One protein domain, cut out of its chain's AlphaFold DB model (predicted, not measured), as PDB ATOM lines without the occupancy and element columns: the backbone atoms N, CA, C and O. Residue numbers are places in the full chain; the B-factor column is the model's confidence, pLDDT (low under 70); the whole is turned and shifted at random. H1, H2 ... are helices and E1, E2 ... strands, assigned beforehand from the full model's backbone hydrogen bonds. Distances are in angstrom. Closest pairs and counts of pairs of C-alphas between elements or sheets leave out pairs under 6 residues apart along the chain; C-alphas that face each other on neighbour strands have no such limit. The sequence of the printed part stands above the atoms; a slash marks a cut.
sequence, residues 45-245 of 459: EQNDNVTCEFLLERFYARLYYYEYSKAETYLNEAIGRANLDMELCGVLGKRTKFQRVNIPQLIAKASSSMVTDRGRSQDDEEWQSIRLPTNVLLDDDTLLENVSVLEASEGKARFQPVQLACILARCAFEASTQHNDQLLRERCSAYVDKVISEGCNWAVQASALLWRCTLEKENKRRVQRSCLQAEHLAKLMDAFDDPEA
ATOM      1  N   GLU A  45     105.583 152.286 121.425       48.47
ATOM      2  CA  GLU A  45     105.900 151.052 120.681       48.47
ATOM      3  C   GLU A  45     107.139 151.170 119.754       48.47
ATOM      4  O   GLU A  45     107.208 150.555 118.692       48.47
ATOM      5  N   GLN A  46     108.116 152.019 120.081       52.81
ATOM      6  CA  GLN A  46     109.108 152.516 119.131       52.81
ATOM      7  C   GLN A  46     110.567 152.225 119.470       52.81
ATOM      8  O   GLN A  46     111.428 152.664 118.712       52.81
ATOM      9  N   ASN A  47     110.890 151.417 120.490       64.94
ATOM     10  CA  ASN A  47     112.237 150.834 120.542       64.94
ATOM     11  C   ASN A  47     112.343 149.542 121.372       64.94
ATOM     12  O   ASN A  47     112.798 149.540 122.520       64.94
ATOM     13  N   ASP A  48     111.951 148.417 120.768       73.00
ATOM     14  CA  ASP A  48     112.092 147.083 121.373       73.00
ATOM     15  C   ASP A  48     113.548 146.781 121.772       73.00
ATOM     16  O   ASP A  48     113.784 146.212 122.833       73.00
ATOM     17  N   ASN A  49     114.534 147.265 121.004       77.69
ATOM     18  CA  ASN A  49     115.960 147.075 121.300       77.69
ATOM     19  C   ASN A  49     116.388 147.720 122.628       77.69
ATOM     20  O   ASN A  49     117.032 147.068 123.444       77.69
ATOM     21  N   VAL A  50     115.991 148.972 122.878       79.38
ATOM     22  CA  VAL A  50     116.320 149.692 124.128       79.38
ATOM     23  C   VAL A  50     115.654 149.015 125.325       79.38
ATOM     24  O   VAL A  50     116.244 148.889 126.397       79.38
ATOM     25  N   THR A  51     114.430 148.522 125.129       80.62
ATOM     26  CA  THR A  51     113.721 147.764 126.163       80.62
ATOM     27  C   THR A  51     114.445 146.455 126.479       80.62
ATOM     28  O   THR A  51     114.637 146.125 127.647       80.62
ATOM     29  N   CYS A  52     114.906 145.728 125.460       86.06
ATOM     30  CA  CYS A  52     115.717 144.529 125.645       86.06
ATOM     31  C   CYS A  52     117.033 144.822 126.381       86.06
ATOM     32  O   CYS A  52     117.382 144.075 127.291       86.06
ATOM     33  N   GLU A  53     117.749 145.898 126.040       84.94
ATOM     34  CA  GLU A  53     118.978 146.302 126.740       84.94
ATOM     35  C   GLU A  53     118.726 146.555 128.232       84.94
ATOM     36  O   GLU A  53     119.433 146.017 129.086       84.94
ATOM     37  N   PHE A  54     117.661 147.292 128.554       81.81
ATOM     38  CA  PHE A  54     117.240 147.534 129.933       81.81
ATOM     39  C   PHE A  54     116.908 146.232 130.686       81.81
ATOM     40  O   PHE A  54     117.335 146.031 131.828       81.81
ATOM     41  N   LEU A  55     116.171 145.318 130.050       86.94
ATOM     42  CA  LEU A  55     115.827 144.021 130.641       86.94
ATOM     43  C   LEU A  55     117.072 143.149 130.870       86.94
ATOM     44  O   LEU A  55     117.181 142.506 131.916       86.94
ATOM     45  N   LEU A  56     118.033 143.157 129.942       89.25
ATOM     46  CA  LEU A  56     119.300 142.432 130.082       89.25
ATOM     47  C   LEU A  56     120.151 142.973 131.237       89.25
ATOM     48  O   LEU A  56     120.753 142.194 131.976       89.25
ATOM     49  N   GLU A  57     120.173 144.286 131.451       84.12
ATOM     50  CA  GLU A  57     120.849 144.882 132.608       84.12
ATOM     51  C   GLU A  57     120.225 144.437 133.927       84.12
ATOM     52  O   GLU A  57     120.939 144.018 134.845       84.12
ATOM     53  N   ARG A  58     118.888 144.447 134.008       82.00
ATOM     54  CA  ARG A  58     118.162 143.928 135.174       82.00
ATOM     55  C   ARG A  58     118.443 142.451 135.398       82.00
ATOM     56  O   ARG A  58     118.697 142.051 136.532       82.00
ATOM     57  N   PHE A  59     118.446 141.656 134.333       90.62
ATOM     58  CA  PHE A  59     118.827 140.251 134.385       90.62
ATOM     59  C   PHE A  59     120.213 140.074 135.021       90.62
ATOM     60  O   PHE A  59     120.329 139.365 136.020       90.62
ATOM     61  N   TYR A  60     121.247 140.752 134.511       84.75
ATOM     62  CA  TYR A  60     122.610 140.606 135.026       84.75
ATOM     63  C   TYR A  60     122.759 141.103 136.467       84.75
ATOM     64  O   TYR A  60     123.509 140.506 137.240       84.75
ATOM     65  N   ALA A  61     122.039 142.157 136.853       79.38
ATOM     66  CA  ALA A  61     122.028 142.632 138.231       79.38
ATOM     67  C   ALA A  61     121.397 141.602 139.183       79.38
ATOM     68  O   ALA A  61     121.981 141.269 140.212       79.38
ATOM     69  N   ARG A  62     120.230 141.050 138.833       83.62
ATOM     70  CA  ARG A  62     119.548 140.023 139.641       83.62
ATOM     71  C   ARG A  62     120.360 138.728 139.705       83.62
ATOM     72  O   ARG A  62     120.438 138.114 140.766       83.62
ATOM     73  N   LEU A  63     121.016 138.359 138.603       84.44
ATOM     74  CA  LEU A  63     121.928 137.218 138.538       84.44
ATOM     75  C   LEU A  63     123.118 137.386 139.494       84.44
ATOM     76  O   LEU A  63     123.463 136.446 140.203       84.44
ATOM     77  N   TYR A  64     123.707 138.585 139.552       80.75
ATOM     78  CA  TYR A  64     124.824 138.901 140.449       80.75
ATOM     79  C   TYR A  64     124.454 138.752 141.934       80.75
ATOM     80  O   TYR A  64     125.269 138.297 142.731       80.75
ATOM     81  N   TYR A  65     123.213 139.086 142.295       79.25
ATOM     82  CA  TYR A  65     122.685 138.931 143.653       79.25
ATOM     83  C   TYR A  65     122.014 137.576 143.915       79.25
ATOM     84  O   TYR A  65     121.312 137.423 144.913       79.25
ATOM     85  N   TYR A  66     122.232 136.581 143.049       84.75
ATOM     86  CA  TYR A  66     121.704 135.222 143.203       84.75
ATOM     87  C   TYR A  66     120.161 135.136 143.225       84.75
ATOM     88  O   TYR A  66     119.588 134.122 143.626       84.75
ATOM     89  N   GLU A  67     119.457 136.169 142.750       87.94
ATOM     90  CA  GLU A  67     117.996 136.186 142.627       87.94
ATOM     91  C   GLU A  67     117.553 135.525 141.308       87.94
ATOM     92  O   GLU A  67     116.981 136.161 140.418       87.94
ATOM     93  N   TYR A  68     117.823 134.223 141.172       92.56
ATOM     94  CA  TYR A  68     117.685 133.496 139.903       92.56
ATOM     95  C   TYR A  68     116.277 133.518 139.305       92.56
ATOM     96  O   TYR A  68     116.140 133.679 138.098       92.56
ATOM     97  N   SER A  69     115.232 133.415 140.131       93.69
ATOM     98  CA  SER A  69     113.845 133.430 139.644       93.69
ATOM     99  C   SER A  69     113.488 134.761 138.973       93.69
ATOM    100  O   SER A  69     112.907 134.766 137.892       93.69
ATOM    101  N   LYS A  70     113.901 135.894 139.557       90.00
ATOM    102  CA  LYS A  70     113.691 137.224 138.961       90.00
ATOM    103  C   LYS A  70     114.588 137.442 137.742       90.00
ATOM    104  O   LYS A  70     114.186 138.085 136.779       90.00
ATOM    105  N   ALA A  71     115.819 136.933 137.777       91.38
ATOM    106  CA  ALA A  71     116.700 136.987 136.615       91.38
ATOM    107  C   ALA A  71     116.056 136.253 135.424       91.38
ATOM    108  O   ALA A  71     115.965 136.807 134.331       91.38
ATOM    109  N   GLU A  72     115.524 135.051 135.648       95.50
ATOM    110  CA  GLU A  72     114.861 134.258 134.613       95.50
ATOM    111  C   GLU A  72     113.660 134.977 133.989       95.50
ATOM    112  O   GLU A  72     113.521 134.971 132.765       95.50
ATOM    113  N   THR A  73     112.829 135.654 134.794       94.25
ATOM    114  CA  THR A  73     111.688 136.419 134.266       94.25
ATOM    115  C   THR A  73     112.140 137.534 133.326       94.25
ATOM    116  O   THR A  73     111.618 137.635 132.218       94.25
ATOM    117  N   TYR A  74     113.153 138.316 133.716       92.00
ATOM    118  CA  TYR A  74     113.682 139.392 132.869       92.00
ATOM    119  C   TYR A  74     114.350 138.862 131.598       92.00
ATOM    120  O   TYR A  74     114.194 139.452 130.531       92.00
ATOM    121  N   LEU A  75     115.066 137.737 131.687       95.25
ATOM    122  CA  LEU A  75     115.694 137.112 130.525       95.25
ATOM    123  C   LEU A  75     114.654 136.613 129.514       95.25
ATOM    124  O   LEU A  75     114.800 136.852 128.317       95.25
ATOM    125  N   ASN A  76     113.610 135.929 129.985       94.81
ATOM    126  CA  ASN A  76     112.545 135.428 129.116       94.81
ATOM    127  C   ASN A  76     111.770 136.581 128.464       94.81
ATOM    128  O   ASN A  76     111.453 136.505 127.278       94.81
ATOM    129  N   GLU A  77     111.529 137.671 129.200       91.06
ATOM    130  CA  GLU A  77     110.930 138.877 128.630       91.06
ATOM    131  C   GLU A  77     111.836 139.508 127.562       91.06
ATOM    132  O   GLU A  77     111.366 139.805 126.465       91.06
ATOM    133  N   ALA A  78     113.141 139.645 127.827       91.75
ATOM    134  CA  ALA A  78     114.098 140.200 126.868       91.75
ATOM    135  C   ALA A  78     114.155 139.386 125.566       91.75
ATOM    136  O   ALA A  78     114.143 139.968 124.482       91.75
ATOM    137  N   ILE A  79     114.172 138.051 125.668       92.31
ATOM    138  CA  ILE A  79     114.156 137.134 124.516       92.31
ATOM    139  C   ILE A  79     112.854 137.285 123.717       92.31
ATOM    140  O   ILE A  79     112.899 137.370 122.488       92.31
ATOM    141  N   GLY A  80     111.711 137.387 124.407       89.94
ATOM    142  CA  GLY A  80     110.410 137.611 123.780       89.94
ATOM    143  C   GLY A  80     110.346 138.932 123.010       89.94
ATOM    144  O   GLY A  80     109.954 138.945 121.847       89.94
ATOM    145  N   ARG A  81     110.804 140.038 123.613       87.75
ATOM    146  CA  ARG A  81     110.865 141.361 122.957       87.75
ATOM    147  C   ARG A  81     111.855 141.393 121.786       87.75
ATOM    148  O   ARG A  81     111.597 142.043 120.777       87.75
ATOM    149  N   ALA A  82     112.953 140.642 121.883       88.00
ATOM    150  CA  ALA A  82     113.940 140.511 120.814       88.00
ATOM    151  C   ALA A  82     113.459 139.625 119.644       88.00
ATOM    152  O   ALA A  82     114.188 139.486 118.655       88.00
ATOM    153  N   ASN A  83     112.262 139.022 119.747       87.56
ATOM    154  CA  ASN A  83     111.697 138.066 118.786       87.56
ATOM    155  C   ASN A  83     112.701 136.967 118.399       87.56
ATOM    156  O   ASN A  83     112.823 136.590 117.227       87.56
ATOM    157  N   LEU A  84     113.456 136.511 119.399       90.12
ATOM    158  CA  LEU A  84     114.509 135.520 119.266       90.12
ATOM    159  C   LEU A  84     113.984 134.170 119.741       90.12
ATOM    160  O   LEU A  84     113.573 134.030 120.890       90.12
ATOM    161  N   ASP A  85     114.079 133.170 118.879       89.88
ATOM    162  CA  ASP A  85     113.925 131.776 119.269       89.88
ATOM    163  C   ASP A  85     115.300 131.109 119.267       89.88
ATOM    164  O   ASP A  85     116.087 131.290 118.333       89.88
ATOM    165  N   MET A  86     115.623 130.382 120.334       90.06
ATOM    166  CA  MET A  86     116.922 129.735 120.486       90.06
ATOM    167  C   MET A  86     116.798 128.378 121.172       90.06
ATOM    168  O   MET A  86     116.206 128.251 122.241       90.06
ATOM    169  N   GLU A  87     117.421 127.370 120.569       91.50
ATOM    170  CA  GLU A  87     117.391 125.984 121.021       91.50
ATOM    171  C   GLU A  87     118.780 125.338 120.909       91.50
ATOM    172  O   GLU A  87     119.561 125.614 119.994       91.50
ATOM    173  N   LEU A  88     119.097 124.446 121.847       92.12
ATOM    174  CA  LEU A  88     120.263 123.573 121.738       92.12
ATOM    175  C   LEU A  88     119.863 122.306 120.984       92.12
ATOM    176  O   LEU A  88     118.943 121.602 121.398       92.12
ATOM    177  N   CYS A  89     120.572 121.991 119.904       92.06
ATOM    178  CA  CYS A  89     120.285 120.816 119.083       92.06
ATOM    179  C   CYS A  89     121.550 120.012 118.768       92.06
ATOM    180  O   CYS A  89     122.671 120.524 118.785       92.06
ATOM    181  N   GLY A  90     121.362 118.715 118.516       91.12
ATOM    182  CA  GLY A  90     122.423 117.809 118.092       91.12
ATOM    183  C   GLY A  90     122.454 117.688 116.571       91.12
ATOM    184  O   GLY A  90     121.484 117.220 115.986       91.12
ATOM    185  N   VAL A  91     123.573 118.048 115.944       90.50
ATOM    186  CA  VAL A  91     123.789 117.923 114.492       90.50
ATOM    187  C   VAL A  91     124.939 116.978 114.178       90.50
ATOM    188  O   VAL A  91     125.901 116.875 114.935       90.50
ATOM    189  N   LEU A  92     124.885 116.276 113.046       92.00
ATOM    190  CA  LEU A  92     125.990 115.408 112.637       92.00
ATOM    191  C   LEU A  92     127.180 116.241 112.148       92.00
ATOM    192  O   LEU A  92     127.072 117.014 111.193       92.00
ATOM    193  N   GLY A  93     128.341 116.034 112.773       91.31
ATOM    194  CA  GLY A  93     129.558 116.745 112.400       91.31
ATOM    195  C   GLY A  93     130.852 116.115 112.904       91.31
ATOM    196  O   GLY A  93     130.873 115.002 113.443       91.31
ATOM    197  N   LYS A  94     131.957 116.845 112.716       90.88
ATOM    198  CA  LYS A  94     133.307 116.452 113.153       90.88
ATOM    199  C   LYS A  94     133.949 117.555 113.986       90.88
ATOM    200  O   LYS A  94     133.732 118.737 113.730       90.88
ATOM    201  N   ARG A  95     134.779 117.154 114.954       86.88
ATOM    202  CA  ARG A  95     135.618 118.065 115.764       86.88
ATOM    203  C   ARG A  95     137.114 117.886 115.530       86.88
ATOM    204  O   ARG A  95     137.896 118.687 116.028       86.88
ATOM    205  N   THR A  96     137.525 116.835 114.820       88.88
ATOM    206  CA  THR A  96     138.942 116.534 114.567       88.88
ATOM    207  C   THR A  96     139.204 116.351 113.078       88.88
ATOM    208  O   THR A  96     138.343 115.876 112.336       88.88
ATOM    209  N   LYS A  97     140.422 116.695 112.654       87.69
ATOM    210  CA  LYS A  97     140.886 116.621 111.262       87.69
ATOM    211  C   LYS A  97     140.899 115.183 110.726       87.69
ATOM    212  O   LYS A  97     140.613 114.953 109.556       87.69
ATOM    213  N   PHE A  98     141.178 114.204 111.589       89.56
ATOM    214  CA  PHE A  98     141.348 112.794 111.207       89.56
ATOM    215  C   PHE A  98     140.086 111.931 111.393       89.56
ATOM    216  O   PHE A  98     140.100 110.732 111.104       89.56
ATOM    217  N   GLN A  99     138.980 112.512 111.870       89.50
ATOM    218  CA  GLN A  99     137.729 111.787 112.087       89.50
ATOM    219  C   GLN A  99     137.075 111.382 110.757       89.50
ATOM    220  O   GLN A  99     136.780 112.204 109.886       89.50
ATOM    221  N   ARG A 100     136.801 110.081 110.607       89.56
ATOM    222  CA  ARG A 100     136.161 109.526 109.402       89.56
ATOM    223  C   ARG A 100     134.640 109.664 109.441       89.56
ATOM    224  O   ARG A 100     134.054 110.149 108.476       89.56
ATOM    225  N   VAL A 101     134.029 109.300 110.567       91.50
ATOM    226  CA  VAL A 101     132.569 109.223 110.756       91.50
ATOM    227  C   VAL A 101     132.041 110.488 111.425       91.50
ATOM    228  O   VAL A 101     132.671 110.982 112.354       91.50
ATOM    229  N   ASN A 102     130.892 111.004 110.989       89.69
ATOM    230  CA  ASN A 102     130.226 112.127 111.654       89.69
ATOM    231  C   ASN A 102     129.496 111.645 112.912       89.69
ATOM    232  O   ASN A 102     128.819 110.621 112.884       89.69
ATOM    233  N   ILE A 103     129.651 112.379 114.009       90.88
ATOM    234  CA  ILE A 103     129.070 112.062 115.323       90.88
ATOM    235  C   ILE A 103     128.191 113.252 115.732       90.88
ATOM    236  O   ILE A 103     128.532 114.370 115.339       90.88
ATOM    237  N   PRO A 104     127.103 113.062 116.503       91.00
ATOM    238  CA  PRO A 104     126.307 114.171 117.022       91.00
ATOM    239  C   PRO A 104     127.159 115.216 117.760       91.00
ATOM    240  O   PRO A 104     127.989 114.875 118.603       91.00
ATOM    241  N   GLN A 105     126.958 116.483 117.413       90.44
ATOM    242  CA  GLN A 105     127.619 117.665 117.954       90.44
ATOM    243  C   GLN A 105     126.560 118.629 118.461       90.44
ATOM    244  O   GLN A 105     125.583 118.888 117.765       90.44
ATOM    245  N   LEU A 106     126.758 119.166 119.660       92.12
ATOM    246  CA  LEU A 106     125.853 120.156 120.224       92.12
ATOM    247  C   LEU A 106     126.102 121.521 119.576       92.12
ATOM    248  O   LEU A 106     127.238 121.997 119.574       92.12
ATOM    249  N   ILE A 107     125.051 122.148 119.056       91.19
ATOM    250  CA  ILE A 107     125.086 123.516 118.536       91.19
ATOM    251  C   ILE A 107     123.909 124.327 119.084       91.19
ATOM    252  O   ILE A 107     122.850 123.777 119.390       91.19
ATOM    253  N   ALA A 108     124.088 125.644 119.179       91.44
ATOM    254  CA  ALA A 108     122.994 126.566 119.443       91.44
ATOM    255  C   ALA A 108     122.390 127.014 118.110       91.44
ATOM    256  O   ALA A 108     123.027 127.717 117.317       91.44
ATOM    257  N   LYS A 109     121.154 126.591 117.863       90.12
ATOM    258  CA  LYS A 109     120.353 127.052 116.738       90.12
ATOM    259  C   LYS A 109     119.521 128.233 117.211       90.12
ATOM    260  O   LYS A 109     118.951 128.209 118.295       90.12
ATOM    261  N   ALA A 110     119.504 129.284 116.407       88.62
ATOM    262  CA  ALA A 110     118.742 130.486 116.686       88.62
ATOM    263  C   ALA A 110     117.989 130.893 115.424       88.62
ATOM    264  O   ALA A 110     118.516 130.737 114.319       88.62
ATOM    265  N   SER A 111     116.780 131.413 115.593       87.50
ATOM    266  CA  SER A 111     115.976 131.997 114.527       87.50
ATOM    267  C   SER A 111     115.366 133.316 114.998       87.50
ATOM    268  O   SER A 111     115.158 133.535 116.190       87.50
ATOM    269  N   SER A 112     115.153 134.238 114.063       84.00
ATOM    270  CA  SER A 112     114.569 135.550 114.338       84.00
ATOM    271  C   SER A 112     113.288 135.681 113.530       84.00
ATOM    272  O   SER A 112     113.327 135.571 112.306       84.00
ATOM    273  N   SER A 113     112.167 135.948 114.204       71.00
ATOM    274  CA  SER A 113     110.883 136.201 113.530       71.00
ATOM    275  C   SER A 113     110.764 137.637 113.001       71.00
ATOM    276  O   SER A 113     109.769 137.974 112.355       71.00
ATOM    277  N   MET A 114     111.754 138.502 113.255       61.38
ATOM    278  CA  MET A 114     111.792 139.826 112.639       61.38
ATOM    279  C   MET A 114     112.120 139.706 111.149       61.38
ATOM    280  O   MET A 114     113.215 139.285 110.778       61.38
ATOM    281  N   VAL A 115     111.184 140.133 110.297       50.91
ATOM    282  CA  VAL A 115     111.459 140.414 108.885       50.91
ATOM    283  C   VAL A 115     112.488 141.542 108.849       50.91
ATOM    284  O   VAL A 115     112.192 142.673 109.240       50.91
ATOM    285  N   THR A 116     113.712 141.252 108.411       49.69
ATOM    286  CA  THR A 116     114.746 142.266 108.178       49.69
ATOM    287  C   THR A 116     114.400 143.075 106.924       49.69
ATOM    288  O   THR A 116     115.067 142.946 105.904       49.69
ATOM    289  N   ASP A 117     113.328 143.865 106.981       40.22
ATOM    290  CA  ASP A 117     112.979 144.864 105.959       40.22
ATOM    291  C   ASP A 117     112.803 146.270 106.561       40.22
ATOM    292  O   ASP A 117     112.378 147.216 105.904       40.22
ATOM    293  N   ARG A 118     113.199 146.457 107.828       42.50
ATOM    294  CA  ARG A 118     113.521 147.800 108.315       42.50
ATOM    295  C   ARG A 118     114.914 148.134 107.801       42.50
ATOM    296  O   ARG A 118     115.908 147.616 108.306       42.50
ATOM    297  N   GLY A 119     114.938 148.922 106.727       41.88
ATOM    298  CA  GLY A 119     116.142 149.444 106.096       41.88
ATOM    299  C   GLY A 119     117.173 149.904 107.124       41.88
ATOM    300  O   GLY A 119     116.828 150.471 108.160       41.88
ATOM    301  N   ARG A 120     118.434 149.599 106.813       44.12
ATOM    302  CA  ARG A 120     119.625 149.918 107.605       44.12
ATOM    303  C   ARG A 120     119.530 151.333 108.168       44.12
ATOM    304  O   ARG A 120     119.330 152.277 107.402       44.12
ATOM    305  N   SER A 121     119.704 151.484 109.477       50.09
ATOM    306  CA  SER A 121     120.003 152.809 110.005       50.09
ATOM    307  C   SER A 121     121.416 153.197 109.551       50.09
ATOM    308  O   SER A 121     122.291 152.343 109.391       50.09
ATOM    309  N   GLN A 122     121.645 154.485 109.306       43.41
ATOM    310  CA  GLN A 122     122.963 155.000 108.924       43.41
ATOM    311  C   GLN A 122     124.010 154.749 110.030       43.41
ATOM    312  O   GLN A 122     125.184 154.543 109.732       43.41
ATOM    313  N   ASP A 123     123.560 154.656 111.288       42.19
ATOM    314  CA  ASP A 123     124.374 154.260 112.439       42.19
ATOM    315  C   ASP A 123     124.859 152.797 112.339       42.19
ATOM    316  O   ASP A 123     126.011 152.515 112.664       42.19
ATOM    317  N   ASP A 124     124.042 151.861 111.838       45.78
ATOM    318  CA  ASP A 124     124.418 150.438 111.713       45.78
ATOM    319  C   ASP A 124     125.501 150.184 110.652       45.78
ATOM    320  O   ASP A 124     126.250 149.206 110.746       45.78
ATOM    321  N   GLU A 125     125.596 151.032 109.622       46.41
ATOM    322  CA  GLU A 125     126.701 151.001 108.652       46.41
ATOM    323  C   GLU A 125     127.972 151.651 109.227       46.41
ATOM    324  O   GLU A 125     129.077 151.173 108.969       46.41
ATOM    325  N   GLU A 126     127.824 152.673 110.076       43.91
ATOM    326  CA  GLU A 126     128.922 153.371 110.756       43.91
ATOM    327  C   GLU A 126     129.614 152.468 111.803       43.91
ATOM    328  O   GLU A 126     130.843 152.358 111.813       43.91
ATOM    329  N   TRP A 127     128.852 151.707 112.604       44.47
ATOM    330  CA  TRP A 127     129.387 150.740 113.583       44.47
ATOM    331  C   TRP A 127     130.070 149.516 112.947       44.47
ATOM    332  O   TRP A 127     130.915 148.886 113.585       44.47
ATOM    333  N   GLN A 128     129.768 149.191 111.684       44.97
ATOM    334  CA  GLN A 128     130.440 148.115 110.938       44.97
ATOM    335  C   GLN A 128     131.866 148.480 110.497       44.97
ATOM    336  O   GLN A 128     132.644 147.587 110.161       44.97
ATOM    337  N   SER A 129     132.228 149.767 110.523       46.28
ATOM    338  CA  SER A 129     133.598 150.221 110.249       46.28
ATOM    339  C   SER A 129     134.574 149.925 111.398       46.28
ATOM    340  O   SER A 129     135.792 149.924 111.197       46.28
ATOM    341  N   ILE A 130     134.059 149.623 112.598       56.28
ATOM    342  CA  ILE A 130     134.872 149.298 113.769       56.28
ATOM    343  C   ILE A 130     135.427 147.882 113.623       56.28
ATOM    344  O   ILE A 130     134.680 146.905 113.547       56.28
ATOM    345  N   ARG A 131     136.759 147.750 113.634       66.88
ATOM    346  CA  ARG A 131     137.411 146.435 113.672       66.88
ATOM    347  C   ARG A 131     137.004 145.699 114.949       66.88
ATOM    348  O   ARG A 131     137.361 146.107 116.053       66.88
ATOM    349  N   LEU A 132     136.264 144.606 114.786       76.62
ATOM    350  CA  LEU A 132     135.908 143.713 115.884       76.62
ATOM    351  C   LEU A 132     137.169 143.055 116.476       76.62
ATOM    352  O   LEU A 132     138.136 142.827 115.740       76.62
ATOM    353  N   PRO A 133     137.167 142.705 117.779       81.38
ATOM    354  CA  PRO A 133     138.247 141.933 118.377       81.38
ATOM    355  C   PRO A 133     138.499 140.655 117.580       81.38
ATOM    356  O   PRO A 133     137.563 139.925 117.234       81.38
ATOM    357  N   THR A 134     139.769 140.392 117.278       84.50
ATOM    358  CA  THR A 134     140.122 139.253 116.431       84.50
ATOM    359  C   THR A 134     139.903 137.960 117.209       84.50
ATOM    360  O   THR A 134     140.342 137.830 118.354       84.50
ATOM    361  N   ASN A 135     139.226 137.001 116.576       87.81
ATOM    362  CA  ASN A 135     139.120 135.638 117.079       87.81
ATOM    363  C   ASN A 135     140.430 134.893 116.774       87.81
ATOM    364  O   ASN A 135     140.725 134.611 115.612       87.81
ATOM    365  N   VAL A 136     141.212 134.606 117.811       88.00
ATOM    366  CA  VAL A 136     142.476 133.872 117.727       88.00
ATOM    367  C   VAL A 136     142.191 132.433 117.296       88.00
ATOM    368  O   VAL A 136     141.342 131.753 117.876       88.00
ATOM    369  N   LEU A 137     142.894 131.971 116.263       87.31
ATOM    370  CA  LEU A 137     142.782 130.597 115.771       87.31
ATOM    371  C   LEU A 137     143.376 129.610 116.787       87.31
ATOM    372  O   LEU A 137     144.282 129.948 117.546       87.31
ATOM    373  N   LEU A 138     142.832 128.396 116.829       85.00
ATOM    374  CA  LEU A 138     143.300 127.312 117.689       85.00
ATOM    375  C   LEU A 138     144.639 126.743 117.218       85.00
ATOM    376  O   LEU A 138     145.460 126.409 118.063       85.00
ATOM    377  N   ASP A 139     144.825 126.623 115.901       82.62
ATOM    378  CA  ASP A 139     146.028 126.105 115.236       82.62
ATOM    379  C   ASP A 139     146.543 124.773 115.831       82.62
ATOM    380  O   ASP A 139     147.738 124.545 115.992       82.62
ATOM    381  N   ASP A 140     145.619 123.874 116.200       89.06
ATOM    382  CA  ASP A 140     145.940 122.546 116.750       89.06
ATOM    383  C   ASP A 140     146.053 121.506 115.623       89.06
ATOM    384  O   ASP A 140     145.218 121.434 114.716       89.06
ATOM    385  N   ASP A 141     147.064 120.637 115.690       86.38
ATOM    386  CA  ASP A 141     147.341 119.608 114.674       86.38
ATOM    387  C   ASP A 141     146.233 118.550 114.521       86.38
ATOM    388  O   ASP A 141     146.179 117.829 113.524       86.38
ATOM    389  N   THR A 142     145.328 118.440 115.493       87.62
ATOM    390  CA  THR A 142     144.319 117.377 115.579       87.62
ATOM    391  C   THR A 142     142.884 117.893 115.570       87.62
ATOM    392  O   THR A 142     142.022 117.277 114.936       87.62
ATOM    393  N   LEU A 143     142.606 119.001 116.255       88.50
ATOM    394  CA  LEU A 143     141.279 119.592 116.396       88.50
ATOM    395  C   LEU A 143     140.954 120.507 115.210       88.50
ATOM    396  O   LEU A 143     141.828 121.106 114.589       88.50
ATOM    397  N   LEU A 144     139.668 120.599 114.879       86.19
ATOM    398  CA  LEU A 144     139.153 121.609 113.958       86.19
ATOM    399  C   LEU A 144     138.920 122.927 114.707       86.19
ATOM    400  O   LEU A 144     138.569 122.915 115.887       86.19
ATOM    401  N   GLU A 145     139.059 124.046 113.991       82.44
ATOM    402  CA  GLU A 145     138.782 125.395 114.508       82.44
ATOM    403  C   GLU A 145     137.337 125.546 114.985       82.44
ATOM    404  O   GLU A 145     137.077 125.987 116.104       82.44
ATOM    405  N   ASN A 146     136.412 125.116 114.125       82.62
ATOM    406  CA  ASN A 146     134.981 125.061 114.369       82.62
ATOM    407  C   ASN A 146     134.480 123.651 114.053       82.62
ATOM    408  O   ASN A 146     135.072 122.927 113.248       82.62
ATOM    409  N   VAL A 147     133.362 123.270 114.665       83.38
ATOM    410  CA  VAL A 147     132.680 122.016 114.340       83.38
ATOM    411  C   VAL A 147     132.268 122.028 112.865       83.38
ATOM    412  O   VAL A 147     131.545 122.923 112.433       83.38
ATOM    413  N   SER A 148     132.699 121.035 112.083       83.06
ATOM    414  CA  SER A 148     132.255 120.898 110.693       83.06
ATOM    415  C   SER A 148     130.908 120.175 110.661       83.06
ATOM    416  O   SER A 148     130.859 118.975 110.945       83.06
ATOM    417  N   VAL A 149     129.835 120.891 110.334       84.31
ATOM    418  CA  VAL A 149     128.466 120.356 110.273       84.31
ATOM    419  C   VAL A 149     128.140 119.911 108.843       84.31
ATOM    420  O   VAL A 149     128.555 120.561 107.886       84.31
ATOM    421  N   LEU A 150     127.437 118.783 108.692       76.31
ATOM    422  CA  LEU A 150     126.994 118.275 107.384       76.31
ATOM    423  C   LEU A 150     125.800 119.048 106.808       76.31
ATOM    424  O   LEU A 150     125.704 119.219 105.595       76.31
ATOM    425  N   GLU A 151     124.890 119.487 107.672       64.56
ATOM    426  CA  GLU A 151     123.731 120.290 107.296       64.56
ATOM    427  C   GLU A 151     124.157 121.760 107.224       64.56
ATOM    428  O   GLU A 151     124.439 122.400 108.238       64.56
ATOM    429  N   ALA A 152     124.271 122.287 106.003       53.84
ATOM    430  CA  ALA A 152     124.465 123.714 105.796       53.84
ATOM    431  C   ALA A 152     123.202 124.442 106.267       53.84
ATOM    432  O   ALA A 152     122.109 124.150 105.789       53.84
ATOM    433  N   SER A 153     123.346 125.387 107.196       54.09
ATOM    434  CA  SER A 153     122.236 126.241 107.616       54.09
ATOM    435  C   SER A 153     121.688 127.003 106.404       54.09
ATOM    436  O   SER A 153     122.394 127.839 105.829       54.09
ATOM    437  N   GLU A 154     120.450 126.704 106.018       42.09
ATOM    438  CA  GLU A 154     119.688 127.455 105.024       42.09
ATOM    439  C   GLU A 154     119.544 128.913 105.493       42.09
ATOM    440  O   GLU A 154     118.995 129.170 106.558       42.09
ATOM    441  N   GLY A 155     120.077 129.860 104.709       50.00
ATOM    442  CA  GLY A 155     119.948 131.307 104.926       50.00
ATOM    443  C   GLY A 155     120.675 131.854 106.165       50.00
ATOM    444  O   GLY A 155     120.229 131.689 107.296       50.00
ATOM    445  N   LYS A 156     121.766 132.611 105.974       54.12
ATOM    446  CA  LYS A 156     122.346 133.441 107.048       54.12
ATOM    447  C   LYS A 156     121.406 134.611 107.364       54.12
ATOM    448  O   LYS A 156     121.592 135.709 106.842       54.12
ATOM    449  N   ALA A 157     120.393 134.388 108.195       60.84
ATOM    450  CA  ALA A 157     119.694 135.484 108.851       60.84
ATOM    451  C   ALA A 157     120.693 136.185 109.787       60.84
ATOM    452  O   ALA A 157     121.236 135.557 110.692       60.84
ATOM    453  N   ARG A 158     120.987 137.465 109.535       72.31
ATOM    454  CA  ARG A 158     121.918 138.253 110.356       72.31
ATOM    455  C   ARG A 158     121.188 138.733 111.612       72.31
ATOM    456  O   ARG A 158     120.153 139.384 111.497       72.31
ATOM    457  N   PHE A 159     121.730 138.425 112.786       83.94
ATOM    458  CA  PHE A 159     121.135 138.802 114.073       83.94
ATOM    459  C   PHE A 159     121.513 140.225 114.490       83.94
ATOM    460  O   PHE A 159     122.625 140.695 114.233       83.94
ATOM    461  N   GLN A 160     120.595 140.886 115.191       85.25
ATOM    462  CA  GLN A 160     120.854 142.166 115.844       85.25
ATOM    463  C   GLN A 160     121.792 141.983 117.052       85.25
ATOM    464  O   GLN A 160     121.762 140.927 117.694       85.25
ATOM    465  N   PRO A 161     122.592 143.000 117.433       87.12
ATOM    466  CA  PRO A 161     123.474 142.911 118.597       87.12
ATOM    467  C   PRO A 161     122.745 142.502 119.879       87.12
ATOM    468  O   PRO A 161     123.243 141.669 120.632       87.12
ATOM    469  N   VAL A 162     121.531 143.019 120.084       88.81
ATOM    470  CA  VAL A 162     120.711 142.706 121.258       88.81
ATOM    471  C   VAL A 162     120.254 141.244 121.293       88.81
ATOM    472  O   VAL A 162     120.265 140.621 122.350       88.81
ATOM    473  N   GLN A 163     119.956 140.646 120.134       91.50
ATOM    474  CA  GLN A 163     119.613 139.224 120.034       91.50
ATOM    475  C   GLN A 163     120.813 138.351 120.423       91.50
ATOM    476  O   GLN A 163     120.681 137.400 121.189       91.50
ATOM    477  N   LEU A 164     122.011 138.704 119.956       92.00
ATOM    478  CA  LEU A 164     123.239 137.996 120.321       92.00
ATOM    479  C   LEU A 164     123.605 138.192 121.803       92.00
ATOM    480  O   LEU A 164     124.083 137.255 122.445       92.00
ATOM    481  N   ALA A 165     123.309 139.362 122.375       93.31
ATOM    482  CA  ALA A 165     123.427 139.600 123.811       93.31
ATOM    483  C   ALA A 165     122.462 138.717 124.624       93.31
ATOM    484  O   ALA A 165     122.872 138.162 125.642       93.31
ATOM    485  N   CYS A 166     121.227 138.494 124.156       94.88
ATOM    486  CA  CYS A 166     120.300 137.538 124.772       94.88
ATOM    487  C   CYS A 166     120.847 136.099 124.763       94.88
ATOM    488  O   CYS A 166     120.703 135.389 125.761       94.88
ATOM    489  N   ILE A 167     121.528 135.675 123.689       94.94
ATOM    490  CA  ILE A 167     122.178 134.354 123.630       94.94
ATOM    491  C   ILE A 167     123.281 134.238 124.696       94.94
ATOM    492  O   ILE A 167     123.338 133.244 125.424       94.94
ATOM    493  N   LEU A 168     124.129 135.264 124.844       94.88
ATOM    494  CA  LEU A 168     125.139 135.301 125.914       94.88
ATOM    495  C   LEU A 168     124.513 135.352 127.312       94.88
ATOM    496  O   LEU A 168     125.035 134.734 128.240       94.88
ATOM    497  N   ALA A 169     123.396 136.055 127.478       95.56
ATOM    498  CA  ALA A 169     122.673 136.119 128.741       95.56
ATOM    499  C   ALA A 169     122.101 134.750 129.135       95.56
ATOM    500  O   ALA A 169     122.241 134.338 130.287       95.56
ATOM    501  N   ARG A 170     121.567 133.981 128.176       96.38
ATOM    502  CA  ARG A 170     121.168 132.583 128.405       96.38
ATOM    503  C   ARG A 170     122.351 131.716 128.832       96.38
ATOM    504  O   ARG A 170     122.221 130.963 129.794       96.38
ATOM    505  N   CYS A 171     123.504 131.864 128.176       95.69
ATOM    506  CA  CYS A 171     124.740 131.186 128.572       95.69
ATOM    507  C   CYS A 171     125.140 131.526 130.020       95.69
ATOM    508  O   CYS A 171     125.430 130.628 130.806       95.69
ATOM    509  N   ALA A 172     125.111 132.808 130.392       94.19
ATOM    510  CA  ALA A 172     125.425 133.256 131.747       94.19
ATOM    511  C   ALA A 172     124.446 132.688 132.788       94.19
ATOM    512  O   ALA A 172     124.870 132.240 133.849       94.19
ATOM    513  N   PHE A 173     123.148 132.654 132.471       95.75
ATOM    514  CA  PHE A 173     122.132 132.087 133.355       95.75
ATOM    515  C   PHE A 173     122.360 130.595 133.614       95.75
ATOM    516  O   PHE A 173     122.336 130.158 134.764       95.75
ATOM    517  N   GLU A 174     122.619 129.808 132.565       94.56
ATOM    518  CA  GLU A 174     122.933 128.384 132.722       94.56
ATOM    519  C   GLU A 174     124.211 128.185 133.543       94.56
ATOM    520  O   GLU A 174     124.221 127.363 134.458       94.56
ATOM    521  N   ALA A 175     125.256 128.976 133.280       92.56
ATOM    522  CA  ALA A 175     126.516 128.910 134.014       92.56
ATOM    523  C   ALA A 175     126.362 129.193 135.521       92.56
ATOM    524  O   ALA A 175     127.117 128.647 136.323       92.56
ATOM    525  N   SER A 176     125.400 130.036 135.910       90.19
ATOM    526  CA  SER A 176     125.137 130.373 137.316       90.19
ATOM    527  C   SER A 176     124.152 129.433 138.016       90.19
ATOM    528  O   SER A 176     124.169 129.352 139.240       90.19
ATOM    529  N   THR A 177     123.278 128.746 137.276       92.88
ATOM    530  CA  THR A 177     122.188 127.937 137.859       92.88
ATOM    531  C   THR A 177     122.439 126.435 137.814       92.88
ATOM    532  O   THR A 177     121.877 125.698 138.623       92.88
ATOM    533  N   GLN A 178     123.261 125.964 136.877       92.75
ATOM    534  CA  GLN A 178     123.537 124.544 136.680       92.75
ATOM    535  C   GLN A 178     124.829 124.110 137.378       92.75
ATOM    536  O   GLN A 178     125.688 124.918 137.731       92.75
ATOM    537  N   HIS A 179     124.980 122.799 137.572       90.00
ATOM    538  CA  HIS A 179     126.198 122.237 138.147       90.00
ATOM    539  C   HIS A 179     127.387 122.394 137.189       90.00
ATOM    540  O   HIS A 179     127.274 122.101 136.001       90.00
ATOM    541  N   ASN A 180     128.539 122.826 137.711       87.69
ATOM    542  CA  ASN A 180     129.744 123.047 136.912       87.69
ATOM    543  C   ASN A 180     130.417 121.724 136.512       87.69
ATOM    544  O   ASN A 180     131.338 121.249 137.177       87.69
ATOM    545  N   ASP A 181     129.951 121.139 135.411       91.31
ATOM    546  CA  ASP A 181     130.463 119.901 134.838       91.31
ATOM    547  C   ASP A 181     130.929 120.072 133.377       91.31
ATOM    548  O   ASP A 181     131.040 121.171 132.825       91.31
ATOM    549  N   GLN A 182     131.311 118.964 132.735       89.94
ATOM    550  CA  GLN A 182     131.717 118.986 131.328       89.94
ATOM    551  C   GLN A 182     130.534 119.265 130.388       89.94
ATOM    552  O   GLN A 182     130.719 119.897 129.349       89.94
ATOM    553  N   LEU A 183     129.326 118.824 130.748       91.56
ATOM    554  CA  LEU A 183     128.138 119.002 129.923       91.56
ATOM    555  C   LEU A 183     127.733 120.478 129.857       91.56
ATOM    556  O   LEU A 183     127.485 120.994 128.768       91.56
ATOM    557  N   LEU A 184     127.733 121.174 130.994       93.25
ATOM    558  CA  LEU A 184     127.491 122.609 131.082       93.25
ATOM    559  C   LEU A 184     128.490 123.390 130.229       93.25
ATOM    560  O   LEU A 184     128.096 124.305 129.508       93.25
ATOM    561  N   ARG A 185     129.772 123.007 130.260       92.19
ATOM    562  CA  ARG A 185     130.803 123.645 129.430       92.19
ATOM    563  C   ARG A 185     130.536 123.489 127.937       92.19
ATOM    564  O   ARG A 185     130.666 124.469 127.210       92.19
ATOM    565  N   GLU A 186     130.126 122.305 127.479       91.62
ATOM    566  CA  GLU A 186     129.760 122.100 126.068       91.62
ATOM    567  C   GLU A 186     128.491 122.885 125.685       91.62
ATOM    568  O   GLU A 186     128.458 123.485 124.611       91.62
ATOM    569  N   ARG A 187     127.482 122.965 126.569       94.31
ATOM    570  CA  ARG A 187     126.282 123.806 126.359       94.31
ATOM    571  C   ARG A 187     126.640 125.285 126.224       94.31
ATOM    572  O   ARG A 187     126.240 125.934 125.262       94.31
ATOM    573  N   CYS A 188     127.443 125.800 127.152       95.00
ATOM    574  CA  CYS A 188     127.909 127.184 127.129       95.00
ATOM    575  C   CYS A 188     128.768 127.473 125.888       95.00
ATOM    576  O   CYS A 188     128.602 128.517 125.260       95.00
ATOM    577  N   SER A 189     129.633 126.533 125.482       93.75
ATOM    578  CA  SER A 189     130.433 126.665 124.256       93.75
ATOM    579  C   SER A 189     129.541 126.806 123.028       93.75
ATOM    580  O   SER A 189     129.805 127.668 122.198       93.75
ATOM    581  N   ALA A 190     128.455 126.033 122.934       94.06
ATOM    582  CA  ALA A 190     127.535 126.101 121.802       94.06
ATOM    583  C   ALA A 190     126.904 127.499 121.637       94.06
ATOM    584  O   ALA A 190     126.833 128.009 120.516       94.06
ATOM    585  N   TYR A 191     126.499 128.148 122.736       95.31
ATOM    586  CA  TYR A 191     125.993 129.526 122.703       95.31
ATOM    587  C   TYR A 191     127.074 130.537 122.310       95.31
ATOM    588  O   TYR A 191     126.853 131.390 121.450       95.31
ATOM    589  N   VAL A 192     128.256 130.434 122.920       94.31
ATOM    590  CA  VAL A 192     129.382 131.346 122.674       94.31
ATOM    591  C   VAL A 192     129.876 131.248 121.228       94.31
ATOM    592  O   VAL A 192     130.127 132.268 120.584       94.31
ATOM    593  N   ASP A 193     129.959 130.034 120.686       92.06
ATOM    594  CA  ASP A 193     130.383 129.781 119.310       92.06
ATOM    595  C   ASP A 193     129.380 130.338 118.298       92.06
ATOM    596  O   ASP A 193     129.793 130.934 117.300       92.06
ATOM    597  N   LYS A 194     128.073 130.246 118.589       90.69
ATOM    598  CA  LYS A 194     127.036 130.889 117.775       90.69
ATOM    599  C   LYS A 194     127.257 132.400 117.705       90.69
ATOM    600  O   LYS A 194     127.316 132.942 116.605       90.69
ATOM    601  N   VAL A 195     127.466 133.066 118.839       91.25
ATOM    602  CA  VAL A 195     127.673 134.526 118.890       91.25
ATOM    603  C   VAL A 195     128.932 134.958 118.133       91.25
ATOM    604  O   VAL A 195     128.874 135.882 117.322       91.25
ATOM    605  N   ILE A 196     130.048 134.252 118.328       90.31
ATOM    606  CA  ILE A 196     131.325 134.576 117.670       90.31
ATOM    607  C   ILE A 196     131.264 134.350 116.157       90.31
ATOM    608  O   ILE A 196     131.934 135.066 115.413       90.31
ATOM    609  N   SER A 197     130.474 133.373 115.697       87.06
ATOM    610  CA  SER A 197     130.304 133.090 114.268       87.06
ATOM    611  C   SER A 197     129.505 134.158 113.514       87.06
ATOM    612  O   SER A 197     129.734 134.344 112.318       87.06
ATOM    613  N   GLU A 198     128.591 134.855 114.197       84.31
ATOM    614  CA  GLU A 198     127.747 135.892 113.595       84.31
ATOM    615  C   GLU A 198     128.474 137.238 113.510       84.31
ATOM    616  O   GLU A 198     128.418 137.883 112.468       84.31
ATOM    617  N   GLY A 199     129.187 137.634 114.575       70.94
ATOM    618  CA  GLY A 199     129.998 138.857 114.633       70.94
ATOM    619  C   GLY A 199     129.197 140.150 114.413       70.94
ATOM    620  O   GLY A 199     128.925 140.545 113.280       70.94
ATOM    621  N   CYS A 200     128.843 140.860 115.491       72.00
ATOM    622  CA  CYS A 200     127.985 142.053 115.405       72.00
ATOM    623  C   CYS A 200     128.659 143.356 115.853       72.00
ATOM    624  O   CYS A 200     128.918 144.221 115.023       72.00
ATOM    625  N   ASN A 201     128.941 143.509 117.146       80.31
ATOM    626  CA  ASN A 201     129.513 144.710 117.740       80.31
ATOM    627  C   ASN A 201     130.642 144.353 118.716       80.31
ATOM    628  O   ASN A 201     130.776 143.212 119.163       80.31
ATOM    629  N   TRP A 202     131.463 145.349 119.050       83.88
ATOM    630  CA  TRP A 202     132.652 145.142 119.874       83.88
ATOM    631  C   TRP A 202     132.310 144.560 121.251       83.88
ATOM    632  O   TRP A 202     132.936 143.593 121.667       83.88
ATOM    633  N   ALA A 203     131.285 145.088 121.929       82.19
ATOM    634  CA  ALA A 203     130.930 144.681 123.289       82.19
ATOM    635  C   ALA A 203     130.467 143.217 123.373       82.19
ATOM    636  O   ALA A 203     130.954 142.467 124.223       82.19
ATOM    637  N   VAL A 204     129.567 142.785 122.481       87.62
ATOM    638  CA  VAL A 204     129.070 141.401 122.461       87.62
ATOM    639  C   VAL A 204     130.171 140.455 121.988       87.62
ATOM    640  O   VAL A 204     130.368 139.407 122.599       87.62
ATOM    641  N   GLN A 205     130.952 140.844 120.973       87.00
ATOM    642  CA  GLN A 205     132.068 140.035 120.482       87.00
ATOM    643  C   GLN A 205     133.155 139.846 121.551       87.00
ATOM    644  O   GLN A 205     133.579 138.719 121.801       87.00
ATOM    645  N   ALA A 206     133.588 140.922 122.217       87.62
ATOM    646  CA  ALA A 206     134.570 140.863 123.299       87.62
ATOM    647  C   ALA A 206     134.057 140.003 124.462       87.62
ATOM    648  O   ALA A 206     134.771 139.122 124.936       87.62
ATOM    649  N   SER A 207     132.794 140.192 124.862       88.56
ATOM    650  CA  SER A 207     132.158 139.394 125.916       88.56
ATOM    651  C   SER A 207     132.137 137.907 125.564       88.56
ATOM    652  O   SER A 207     132.505 137.074 126.389       88.56
ATOM    653  N   ALA A 208     131.763 137.558 124.332       92.50
ATOM    654  CA  ALA A 208     131.749 136.174 123.875       92.50
ATOM    655  C   ALA A 208     133.159 135.556 123.872       92.50
ATOM    656  O   ALA A 208     133.344 134.425 124.323       92.50
ATOM    657  N   LEU A 209     134.174 136.300 123.416       91.81
ATOM    658  CA  LEU A 209     135.562 135.831 123.415       91.81
ATOM    659  C   LEU A 209     136.104 135.645 124.844       91.81
ATOM    660  O   LEU A 209     136.779 134.649 125.103       91.81
ATOM    661  N   LEU A 210     135.760 136.525 125.792       89.56
ATOM    662  CA  LEU A 210     136.083 136.352 127.219       89.56
ATOM    663  C   LEU A 210     135.403 135.113 127.819       89.56
ATOM    664  O   LEU A 210     136.036 134.334 128.543       89.56
ATOM    665  N   TRP A 211     134.130 134.890 127.485       91.75
ATOM    666  CA  TRP A 211     133.413 133.675 127.872       91.75
ATOM    667  C   TRP A 211     134.117 132.422 127.348       91.75
ATOM    668  O   TRP A 211     134.358 131.490 128.117       91.75
ATOM    669  N   ARG A 212     134.544 132.416 126.079       93.88
ATOM    670  CA  ARG A 212     135.328 131.313 125.502       93.88
ATOM    671  C   ARG A 212     136.623 131.071 126.269       93.88
ATOM    672  O   ARG A 212     136.918 129.923 126.594       93.88
ATOM    673  N   CYS A 213     137.366 132.127 126.605       92.44
ATOM    674  CA  CYS A 213     138.594 131.997 127.392       92.44
ATOM    675  C   CYS A 213     138.321 131.265 128.716       92.44
ATOM    676  O   CYS A 213     139.034 130.326 129.080       92.44
ATOM    677  N   THR A 214     137.233 131.640 129.392       88.88
ATOM    678  CA  THR A 214     136.818 131.038 130.666       88.88
ATOM    679  C   THR A 214     136.445 129.562 130.525       88.88
ATOM    680  O   THR A 214     136.821 128.761 131.381       88.88
ATOM    681  N   LEU A 215     135.752 129.188 129.446       91.19
ATOM    682  CA  LEU A 215     135.367 127.800 129.165       91.19
ATOM    683  C   LEU A 215     136.572 126.922 128.790       91.19
ATOM    684  O   LEU A 215     136.611 125.737 129.124       91.19
ATOM    685  N   GLU A 216     137.571 127.497 128.118       91.44
ATOM    686  CA  GLU A 216     138.717 126.763 127.570       91.44
ATOM    687  C   GLU A 216     139.933 126.692 128.498       91.44
ATOM    688  O   GLU A 216     140.830 125.885 128.248       91.44
ATOM    689  N   LYS A 217     139.953 127.466 129.592       86.81
ATOM    690  CA  LYS A 217     141.102 127.566 130.514       86.81
ATOM    691  C   LYS A 217     141.557 126.229 131.121       86.81
ATOM    692  O   LYS A 217     142.720 126.077 131.467       86.81
ATOM    693  N   GLU A 218     140.657 125.254 131.246       85.25
ATOM    694  CA  GLU A 218     140.957 123.929 131.815       85.25
ATOM    695  C   GLU A 218     141.279 122.868 130.747       85.25
ATOM    696  O   GLU A 218     141.709 121.759 131.069       85.25
ATOM    697  N   ASN A 219     141.074 123.173 129.462       88.44
ATOM    698  CA  ASN A 219     141.286 122.217 128.383       88.44
ATOM    699  C   ASN A 219     142.730 122.285 127.876       88.44
ATOM    700  O   ASN A 219     143.124 123.245 127.223       88.44
ATOM    701  N   LYS A 220     143.501 121.213 128.086       89.56
ATOM    702  CA  LYS A 220     144.931 121.133 127.727       89.56
ATOM    703  C   LYS A 220     145.256 121.506 126.275       89.56
ATOM    704  O   LYS A 220     146.336 122.020 126.030       89.56
ATOM    705  N   ARG A 221     144.350 121.245 125.324       90.19
ATOM    706  CA  ARG A 221     144.558 121.561 123.897       90.19
ATOM    707  C   ARG A 221     144.078 122.955 123.500       90.19
ATOM    708  O   ARG A 221     144.427 123.429 122.433       90.19
ATOM    709  N   ARG A 222     143.254 123.602 124.329       90.56
ATOM    710  CA  ARG A 222     142.632 124.906 124.027       90.56
ATOM    711  C   ARG A 222     143.091 126.029 124.955       90.56
ATOM    712  O   ARG A 222     142.877 127.196 124.648       90.56
ATOM    713  N   VAL A 223     143.772 125.691 126.050       91.50
ATOM    714  CA  VAL A 223     144.288 126.650 127.033       91.50
ATOM    715  C   VAL A 223     145.244 127.658 126.395       91.50
ATOM    716  O   VAL A 223     145.171 128.835 126.719       91.50
ATOM    717  N   GLN A 224     146.065 127.241 125.425       90.12
ATOM    718  CA  GLN A 224     146.963 128.154 124.714       90.12
ATOM    719  C   GLN A 224     146.185 129.219 123.932       90.12
ATOM    720  O   GLN A 224     146.476 130.405 124.074       90.12
ATOM    721  N   ARG A 225     145.152 128.821 123.172       92.50
ATOM    722  CA  ARG A 225     144.248 129.767 122.502       92.50
ATOM    723  C   ARG A 225     143.567 130.690 123.508       92.50
ATOM    724  O   ARG A 225     143.528 131.892 123.279       92.50
ATOM    725  N   SER A 226     143.059 130.144 124.614       89.75
ATOM    726  CA  SER A 226     142.428 130.927 125.685       89.75
ATOM    727  C   SER A 226     143.369 132.007 126.230       89.75
ATOM    728  O   SER A 226     142.991 133.175 126.282       89.75
ATOM    729  N   CYS A 227     144.618 131.657 126.548       88.50
ATOM    730  CA  CYS A 227     145.615 132.613 127.025       88.50
ATOM    731  C   CYS A 227     145.934 133.690 125.980       88.50
ATOM    732  O   CYS A 227     145.922 134.870 126.316       88.50
ATOM    733  N   LEU A 228     146.163 133.307 124.718       88.81
ATOM    734  CA  LEU A 228     146.454 134.256 123.637       88.81
ATOM    735  C   LEU A 228     145.270 135.188 123.348       88.81
ATOM    736  O   LEU A 228     145.458 136.377 123.105       88.81
ATOM    737  N   GLN A 229     144.044 134.666 123.388       88.88
ATOM    738  CA  GLN A 229     142.832 135.456 123.206       88.88
ATOM    739  C   GLN A 229     142.625 136.430 124.369       88.88
ATOM    740  O   GLN A 229     142.298 137.591 124.123       88.88
ATOM    741  N   ALA A 230     142.834 135.984 125.610       83.44
ATOM    742  CA  ALA A 230     142.758 136.833 126.794       83.44
ATOM    743  C   ALA A 230     143.832 137.931 126.765       83.44
ATOM    744  O   ALA A 230     143.514 139.086 127.018       83.44
ATOM    745  N   GLU A 231     145.068 137.602 126.379       82.81
ATOM    746  CA  GLU A 231     146.148 138.577 126.183       82.81
ATOM    747  C   GLU A 231     145.807 139.575 125.069       82.81
ATOM    748  O   GLU A 231     146.024 140.772 125.226       82.81
ATOM    749  N   HIS A 232     145.252 139.114 123.947       82.25
ATOM    750  CA  HIS A 232     144.835 139.998 122.862       82.25
ATOM    751  C   HIS A 232     143.737 140.967 123.312       82.25
ATOM    752  O   HIS A 232     143.822 142.158 123.026       82.25
ATOM    753  N   LEU A 233     142.731 140.474 124.038       80.56
ATOM    754  CA  LEU A 233     141.664 141.309 124.588       80.56
ATOM    755  C   LEU A 233     142.193 142.283 125.639       80.56
ATOM    756  O   LEU A 233     141.830 143.451 125.585       80.56
ATOM    757  N   ALA A 234     143.085 141.837 126.528       76.31
ATOM    758  CA  ALA A 234     143.759 142.701 127.491       76.31
ATOM    759  C   ALA A 234     144.545 143.798 126.772       76.31
ATOM    760  O   ALA A 234     144.328 144.957 127.058       76.31
ATOM    761  N   LYS A 235     145.331 143.483 125.737       74.56
ATOM    762  CA  LYS A 235     146.031 144.500 124.932       74.56
ATOM    763  C   LYS A 235     145.085 145.466 124.230       74.56
ATOM    764  O   LYS A 235     145.413 146.638 124.106       74.56
ATOM    765  N   LEU A 236     143.935 144.993 123.746       72.19
ATOM    766  CA  LEU A 236     142.914 145.874 123.181       72.19
ATOM    767  C   LEU A 236     142.324 146.795 124.258       72.19
ATOM    768  O   LEU A 236     142.083 147.954 123.947       72.19
ATOM    769  N   MET A 237     142.117 146.290 125.482       64.06
ATOM    770  CA  MET A 237     141.585 147.009 126.648       64.06
ATOM    771  C   MET A 237     142.583 147.984 127.281       64.06
ATOM    772  O   MET A 237     142.234 149.136 127.483       64.06
ATOM    773  N   ASP A 238     143.816 147.560 127.528       57.47
ATOM    774  CA  ASP A 238     144.920 148.383 128.025       57.47
ATOM    775  C   ASP A 238     145.216 149.507 127.051       57.47
ATOM    776  O   ASP A 238     145.481 150.635 127.446       57.47
ATOM    777  N   ALA A 239     145.096 149.226 125.756       52.00
ATOM    778  CA  ALA A 239     145.202 150.274 124.783       52.00
ATOM    779  C   ALA A 239     144.049 151.301 124.947       52.00
ATOM    780  O   ALA A 239     144.255 152.433 124.557       52.00
ATOM    781  N   PHE A 240     142.863 151.008 125.516       47.00
ATOM    782  CA  PHE A 240     141.847 152.051 125.809       47.00
ATOM    783  C   PHE A 240     142.261 152.989 126.953       47.00
ATOM    784  O   PHE A 240     141.851 154.150 126.933       47.00
ATOM    785  N   ASP A 241     143.089 152.517 127.890       41.72
ATOM    786  CA  ASP A 241     143.739 153.348 128.917       41.72
ATOM    787  C   ASP A 241     145.024 154.024 128.391       41.72
ATOM    788  O   ASP A 241     145.472 155.050 128.911       41.72
ATOM    789  N   ASP A 242     145.592 153.494 127.309       40.81
ATOM    790  CA  ASP A 242     146.666 154.104 126.537       40.81
ATOM    791  C   ASP A 242     146.075 155.143 125.548       40.81
ATOM    792  O   ASP A 242     145.104 154.882 124.836       40.81
ATOM    793  N   PRO A 243     146.653 156.341 125.362       48.16
ATOM    794  CA  PRO A 243     146.334 157.179 124.198       48.16
ATOM    795  C   PRO A 243     146.481 156.451 122.835       48.16
ATOM    796  O   PRO A 243     146.103 157.007 121.799       48.16
ATOM    797  N   GLU A 244     147.000 155.217 122.817       42.94
ATOM    798  CA  GLU A 244     147.188 154.364 121.650       42.94
ATOM    799  C   GLU A 244     146.032 153.407 121.249       42.94
ATOM    800  O   GLU A 244     145.972 153.144 120.054       42.94
ATOM    801  N   ALA A 245     145.048 152.944 122.054       41.09
ATOM    802  CA  ALA A 245     143.832 152.291 121.456       41.09
ATOM    803  C   ALA A 245     142.854 153.305 120.934       41.09
ATOM    804  O   ALA A 245     142.097 152.992 120.010       41.09
TER     805      ALA A 245
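What this domain is: This is residues 45 to 245 of the 459 residues of the protein "TPR repeat-containing protein T20B12.1" of Toxocara canis (UniProt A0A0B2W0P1). Five helices, H1, H2, H4, H5 and H6, make an up-and-down bundle, each running against the one before it in the chain, and H4 and H5 cover one face of a small, strongly twisted sheet of three strands. H7 packs on H6 and sticks out with residues 238 to 241, while the short H3 touches no helix. The printed part has 201 residues with seven named helices and three named strands, in the order H1 H2 E1 E2 H3 E3 H4 H5 H6 H7; the class is mixed, and the sheet runs E2 E1 E3, antiparallel. The whole is compact, with a radius of gyration of the C-alphas of 17.6 A and spans of 53 by 44 by 39 A.

How they stand to each other: Start with H1, residues 48 to 64, and H2, residues 68 to 81, a helical hairpin at a shallow tilt of 14 degrees; the closest C-alphas, of Phe 59 and Ala 71, are 4.5 A apart. Next find the hairpin of E1, residues 84 to 96, and E2, residues 103 to 112, antiparallel at 152 degrees, with N 91 and O 105 within hydrogen-bond range at 2.8 A. E1 bends by 71 degrees at residue 92 and over residues 93 to 96 pairs with E3, residues 143 to 149, antiparallel; look there for N 144 and O 95, 2.8 A apart. E2, H3, residues 122 to 129, and E3 form a split strand-helix-strand unit, its two strands running the same way with E1 between them, and a right-handed crossover. H4, residues 161 to 177, touches H2, closest at the C-alphas of Ile 79 and Cys 166, 6.2 A. On the same face of the sheet as H4, at a height over the sheet of 7.2 A, H5, residues 182 to 198, lies over E2. H6, residues 202 to 216, touches H5, closest at the C-alphas of Val 192 and Ala 208, 5.5 A. H7, residues 223 to 241, touches H6 at a shallow tilt of 33 degrees, only just short of steep, closest at the C-alphas of Cys 213 and Ser 226, 4.3 A. In H1, H2, H4, H5 and H6 every O i to N i+4 pair is within hydrogen-bond range; H3 has 2 of 4 and H7 13 of 15.

Where its parts are: Find C-alpha 48 at (112.092, 147.083, 121.373), where H1 begins its 24.4 A. E1 starts at C-alpha 84, (114.509, 135.520, 119.266), and spans 31.3 A. H7 spans 26.8 A to C-alpha 241 at (143.739, 153.348, 128.917).

The domain as a whole: The C-alphas farthest apart, of Glu 45 and Phe 98, lie 53.0 A apart. The printed part has no cut; the links H3 to E3 and E3 to H4 are long. Confidence is under 70 at residues 45 to 47, 114 to 131, 151 to 157 and 237 to 245.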